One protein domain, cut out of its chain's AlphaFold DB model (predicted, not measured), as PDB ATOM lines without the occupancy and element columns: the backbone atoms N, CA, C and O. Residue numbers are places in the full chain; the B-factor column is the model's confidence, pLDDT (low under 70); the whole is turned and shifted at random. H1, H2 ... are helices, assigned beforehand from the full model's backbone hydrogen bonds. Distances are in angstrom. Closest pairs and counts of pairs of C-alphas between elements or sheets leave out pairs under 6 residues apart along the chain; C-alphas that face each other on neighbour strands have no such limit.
ATOM      1  N   LYS A  63       7.042 -13.899 -24.622       81.94
ATOM      2  CA  LYS A  63       7.625 -14.811 -25.622       81.94
ATOM      3  C   LYS A  63       8.055 -14.073 -26.890       81.94
ATOM      4  O   LYS A  63       9.117 -14.373 -27.440       81.94
ATOM      5  N   ILE A  64       7.246 -13.124 -27.362       82.19
ATOM      6  CA  ILE A  64       7.564 -12.300 -28.535       82.19
ATOM      7  C   ILE A  64       8.758 -11.391 -28.233       82.19
ATOM      8  O   ILE A  64       9.703 -11.356 -29.016       82.19
ATOM      9  N   GLU A  65       8.750 -10.702 -27.093       81.62
ATOM     10  CA  GLU A  65       9.846  -9.828 -26.664       81.62
ATOM     11  C   GLU A  65      11.158 -10.606 -26.513       81.62
ATOM     12  O   GLU A  65      12.194 -10.176 -27.020       81.62
ATOM     13  N   LEU A  66      11.106 -11.797 -25.912       82.19
ATOM     14  CA  LEU A  66      12.265 -12.676 -25.773       82.19
ATOM     15  C   LEU A  66      12.790 -13.157 -27.135       82.19
ATOM     16  O   LEU A  66      14.000 -13.208 -27.341       82.19
ATOM     17  N   SER A  67      11.896 -13.457 -28.082       77.38
ATOM     18  CA  SER A  67      12.277 -13.836 -29.451       77.38
ATOM     19  C   SER A  67      12.971 -12.684 -30.185       77.38
ATOM     20  O   SER A  67      13.983 -12.891 -30.854       77.38
ATOM     21  N   TRP A  68      12.475 -11.455 -30.024       80.44
ATOM     22  CA  TRP A  68      13.115 -10.263 -30.584       80.44
ATOM     23  C   TRP A  68      14.472  -9.980 -29.943       80.44
ATOM     24  O   TRP A  68      15.444  -9.754 -30.663       80.44
ATOM     25  N   ALA A  69      14.554 -10.051 -28.613       78.75
ATOM     26  CA  ALA A  69      15.798  -9.876 -27.873       78.75
ATOM     27  C   ALA A  69      16.846 -10.936 -28.247       78.75
ATOM     28  O   ALA A  69      18.037 -10.640 -28.326       78.75
ATOM     29  N   PHE A  70      16.417 -12.170 -28.518       79.38
ATOM     30  CA  PHE A  70      17.289 -13.235 -29.000       79.38
ATOM     31  C   PHE A  70      17.896 -12.900 -30.369       79.38
ATOM     32  O   PHE A  70      19.113 -12.991 -30.539       79.38
ATOM     33  N   LEU A  71      17.072 -12.468 -31.329       79.69
ATOM     34  CA  LEU A  71      17.536 -12.130 -32.676       79.69
ATOM     35  C   LEU A  71      18.519 -10.957 -32.674       79.69
ATOM     36  O   LEU A  71      19.560 -11.028 -33.334       79.69
ATOM     37  N   THR A  72      18.218  -9.891 -31.932       81.25
ATOM     38  CA  THR A  72      19.093  -8.712 -31.860       81.25
ATOM     39  C   THR A  72      20.419  -9.049 -31.190       81.25
ATOM     40  O   THR A  72      21.471  -8.730 -31.740       81.25
ATOM     41  N   ASN A  73      20.383  -9.775 -30.072       83.56
ATOM     42  CA  ASN A  73      21.581 -10.142 -29.322       83.56
ATOM     43  C   ASN A  73      22.488 -11.095 -30.120       83.56
ATOM     44  O   ASN A  73      23.700 -10.898 -30.167       83.56
ATOM     45  N   ILE A  74      21.927 -12.088 -30.820       79.50
ATOM     46  CA  ILE A  74      22.727 -12.946 -31.709       79.50
ATOM     47  C   ILE A  74      23.346 -12.131 -32.838       79.50
ATOM     48  O   ILE A  74      24.526 -12.308 -33.138       79.50
ATOM     49  N   THR A  75      22.572 -11.241 -33.455       83.25
ATOM     50  CA  THR A  75      23.079 -10.404 -34.546       83.25
ATOM     51  C   THR A  75      24.245  -9.546 -34.061       83.25
ATOM     52  O   THR A  75      25.292  -9.521 -34.703       83.25
ATOM     53  N   GLU A  76      24.115  -8.911 -32.897       85.88
ATOM     54  CA  GLU A  76      25.178  -8.111 -32.288       85.88
ATOM     55  C   GLU A  76      26.413  -8.958 -31.955       85.88
ATOM     56  O   GLU A  76      27.530  -8.600 -32.333       85.88
ATOM     57  N   GLN A  77      26.228 -10.123 -31.328       81.75
ATOM     58  CA  GLN A  77      27.331 -11.026 -31.008       81.75
ATOM     59  C   GLN A  77      28.073 -11.486 -32.261       81.75
ATOM     60  O   GLN A  77      29.302 -11.471 -32.271       81.75
ATOM     61  N   VAL A  78      27.361 -11.861 -33.324       82.62
ATOM     62  CA  VAL A  78      27.981 -12.286 -34.586       82.62
ATOM     63  C   VAL A  78      28.720 -11.118 -35.235       82.62
ATOM     64  O   VAL A  78      29.899 -11.250 -35.561       82.62
ATOM     65  N   MET A  79      28.076  -9.955 -35.357       86.00
ATOM     66  CA  MET A  79      28.676  -8.780 -35.996       86.00
ATOM     67  C   MET A  79      29.887  -8.251 -35.219       86.00
ATOM     68  O   MET A  79      30.864  -7.829 -35.838       86.00
ATOM     69  N   SER A  80      29.887  -8.353 -33.886       88.81
ATOM     70  CA  SER A  80      31.024  -7.962 -33.038       88.81
ATOM     71  C   SER A  80      32.296  -8.783 -33.291       88.81
ATOM     72  O   SER A  80      33.396  -8.334 -32.969       88.81
ATOM     73  N   ARG A  81      32.173  -9.983 -33.876       89.69
ATOM     74  CA  ARG A  81      33.319 -10.829 -34.249       89.69
ATOM     75  C   ARG A  81      33.908 -10.458 -35.605       89.69
ATOM     76  O   ARG A  81      35.010 -10.907 -35.919       89.69
ATOM     77  N   PHE A  82      33.191  -9.681 -36.411       90.56
ATOM     78  CA  PHE A  82      33.634  -9.279 -37.738       90.56
ATOM     79  C   PHE A  82      34.429  -7.980 -37.682       90.56
ATOM     80  O   PHE A  82      34.147  -7.084 -36.888       90.56
ATOM     81  N   SER A  83      35.426  -7.872 -38.560       93.12
ATOM     82  CA  SER A  83      36.108  -6.601 -38.789       93.12
ATOM     83  C   SER A  83      35.135  -5.593 -39.412       93.12
ATOM     84  O   SER A  83      34.189  -5.981 -40.097       93.12
ATOM     85  N   ALA A  84      35.387  -4.293 -39.254       91.56
ATOM     86  CA  ALA A  84      34.548  -3.259 -39.871       91.56
ATOM     87  C   ALA A  84      34.427  -3.422 -41.403       91.56
ATOM     88  O   ALA A  84      33.385  -3.138 -41.992       91.56
ATOM     89  N   GLN A  85      35.479  -3.927 -42.059       93.25
ATOM     90  CA  GLN A  85      35.455  -4.193 -43.495       93.25
ATOM     91  C   GLN A  85      34.562  -5.390 -43.843       93.25
ATOM     92  O   GLN A  85      33.857  -5.351 -44.851       93.25
ATOM     93  N   ASP A  86      34.571  -6.441 -43.026       91.62
ATOM     94  CA  ASP A  86      33.731  -7.617 -43.257       91.62
ATOM     95  C   ASP A  86      32.265  -7.339 -42.927       91.62
ATOM     96  O   ASP A  86      31.392  -7.785 -43.665       91.62
ATOM     97  N   GLN A  87      31.988  -6.517 -41.912       90.44
ATOM     98  CA  GLN A  87      30.638  -6.018 -41.638       90.44
ATOM     99  C   GLN A  87      30.054  -5.305 -42.864       90.44
ATOM    100  O   GLN A  87      28.942  -5.620 -43.286       90.44
ATOM    101  N   LYS A  88      30.839  -4.425 -43.502       92.44
ATOM    102  CA  LYS A  88      30.424  -3.732 -44.728       92.44
ATOM    103  C   LYS A  88      30.146  -4.698 -45.884       92.44
ATOM    104  O   LYS A  88      29.144  -4.557 -46.571       92.44
ATOM    105  N   LYS A  89      30.988  -5.721 -46.076       93.12
ATOM    106  CA  LYS A  89      30.753  -6.749 -47.109       93.12
ATOM    107  C   LYS A  89      29.469  -7.539 -46.857       93.12
ATOM    108  O   LYS A  89      28.763  -7.860 -47.809       93.12
ATOM    109  N   VAL A  90      29.181  -7.877 -45.599       89.62
ATOM    110  CA  VAL A  90      27.946  -8.579 -45.214       89.62
ATOM    111  C   VAL A  90      26.726  -7.710 -45.514       89.62
ATOM    112  O   VAL A  90      25.747  -8.207 -46.071       89.62
ATOM    113  N   GLU A  91      26.805  -6.415 -45.219       89.62
ATOM    114  CA  GLU A  91      25.749  -5.457 -45.542       89.62
ATOM    115  C   GLU A  91      25.537  -5.328 -47.060       89.62
ATOM    116  O   GLU A  91      24.412  -5.489 -47.540       89.62
ATOM    117  N   ASP A  92      26.611  -5.144 -47.833       92.50
ATOM    118  CA  ASP A  92      26.563  -5.053 -49.298       92.50
ATOM    119  C   ASP A  92      25.985  -6.334 -49.935       92.50
ATOM    120  O   ASP A  92      25.163  -6.285 -50.863       92.50
ATOM    121  N   ALA A  93      26.367  -7.503 -49.411       90.06
ATOM    122  CA  ALA A  93      25.824  -8.790 -49.834       90.06
ATOM    123  C   ALA A  93      24.327  -8.902 -49.505       90.06
ATOM    124  O   ALA A  93      23.539  -9.294 -50.368       90.06
ATOM    125  N   GLY A  94      23.913  -8.503 -48.299       86.88
ATOM    126  CA  GLY A  94      22.508  -8.478 -47.885       86.88
ATOM    127  C   GLY A  94      21.650  -7.561 -48.759       86.88
ATOM    128  O   GLY A  94      20.564  -7.954 -49.200       86.88
ATOM    129  N   GLN A  95      22.157  -6.373 -49.099       89.31
ATOM    130  CA  GLN A  95      21.495  -5.460 -50.033       89.31
ATOM    131  C   GLN A  95      21.369  -6.071 -51.432       89.31
ATOM    132  O   GLN A  95      20.320  -5.949 -52.062       89.31
ATOM    133  N   THR A  96      22.411  -6.747 -51.917       91.50
ATOM    134  CA  THR A  96      22.400  -7.412 -53.229       91.50
ATOM    135  C   THR A  96      21.372  -8.542 -53.269       91.50
ATOM    136  O   THR A  96      20.577  -8.624 -54.203       91.50
ATOM    137  N   LEU A  97      21.327  -9.376 -52.229       89.31
ATOM    138  CA  LEU A  97      20.335 -10.442 -52.085       89.31
ATOM    139  C   LEU A  97      18.908  -9.878 -52.062       89.31
ATOM    140  O   LEU A  97      18.047 -10.357 -52.798       89.31
ATOM    141  N   THR A  98      18.681  -8.810 -51.297       88.94
ATOM    142  CA  THR A  98      17.372  -8.149 -51.204       88.94
ATOM    143  C   THR A  98      16.939  -7.549 -52.544       88.94
ATOM    144  O   THR A  98      15.798  -7.743 -52.963       88.94
ATOM    145  N   LYS A  99      17.852  -6.874 -53.259       90.44
ATOM    146  CA  LYS A  99      17.604  -6.338 -54.613       90.44
ATOM    147  C   LYS A  99      17.223  -7.436 -55.606       90.44
ATOM    148  O   LYS A  99      16.362  -7.219 -56.449       90.44
ATOM    149  N   ASN A 100      17.811  -8.621 -55.460       91.94
ATOM    150  CA  ASN A 100      17.504  -9.794 -56.278       91.94
ATOM    151  C   ASN A 100      16.251 -10.559 -55.809       91.94
ATOM    152  O   ASN A 100      15.988 -11.663 -56.278       91.94
ATOM    153  N   GLY A 101      15.469  -9.992 -54.885       86.94
ATOM    154  CA  GLY A 101      14.210 -10.568 -54.421       86.94
ATOM    155  C   GLY A 101      14.363 -11.680 -53.384       86.94
ATOM    156  O   GLY A 101      13.359 -12.296 -53.017       86.94
ATOM    157  N   ALA A 102      15.574 -11.929 -52.875       83.38
ATOM    158  CA  ALA A 102      15.753 -12.838 -51.755       83.38
ATOM    159  C   ALA A 102      15.113 -12.219 -50.506       83.38
ATOM    160  O   ALA A 102      15.439 -11.103 -50.102       83.38
ATOM    161  N   LYS A 103      14.186 -12.955 -49.894       79.75
ATOM    162  CA  LYS A 103      13.535 -12.572 -48.642       79.75
ATOM    163  C   LYS A 103      13.935 -13.562 -47.568       79.75
ATOM    164  O   LYS A 103      13.918 -14.770 -47.800       79.75
ATOM    165  N   TYR A 104      14.265 -13.051 -46.388       72.69
ATOM    166  CA  TYR A 104      14.392 -13.909 -45.224       72.69
ATOM    167  C   TYR A 104      13.018 -14.508 -44.903       72.69
ATOM    168  O   TYR A 104      12.042 -13.778 -44.730       72.69
TER     169      TYR A 104
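What this domain is: This is residues 63 to 104 of the 134 residues of the protein "DUF2660 domain-containing protein" of Rickettsiaceae bacterium (UniProt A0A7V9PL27). Two long helices, H1 and H2, meet near their ends at a tight link and open as a flat V with an empty middle. Past the far end of H2, the last residues fold back over the mouth of the V. The printed part has 42 residues, with H1 before H2 and no named strand, and its class is all helix. It is loose, with a radius of gyration of the C-alphas of 12.6 A and spans of 32 by 27 by 7 A.

How they stand to each other: Start from H1, residues 63 to 80, the longest helix by residues. H2, residues 84 to 99, is close but not clearly touching it; look at the closest C-alphas, those of Met 79 and Gln 87, 6.6 A apart. The two run opposite ways at a steep tilt of 54 degrees. In H1 and H2 every O i to N i+4 pair is within hydrogen-bond range.

Where its parts are: Find C-alpha 63 at (7.625, -14.811, -25.622); from there H1 runs 25.5 A to C-alpha 80. H2 runs 22.7 A from C-alpha 84 at (34.548, -3.259, -39.871) to C-alpha 99 at (17.604, -6.338, -54.613).

The domain as a whole: The two farthest C-alphas, Lys 63 and Gln 85, are 34.7 A apart. Residues 63 to 77 and 95 to 101 stand free. The printed part has no cut, and no printed residue is under 70 in pLDDT.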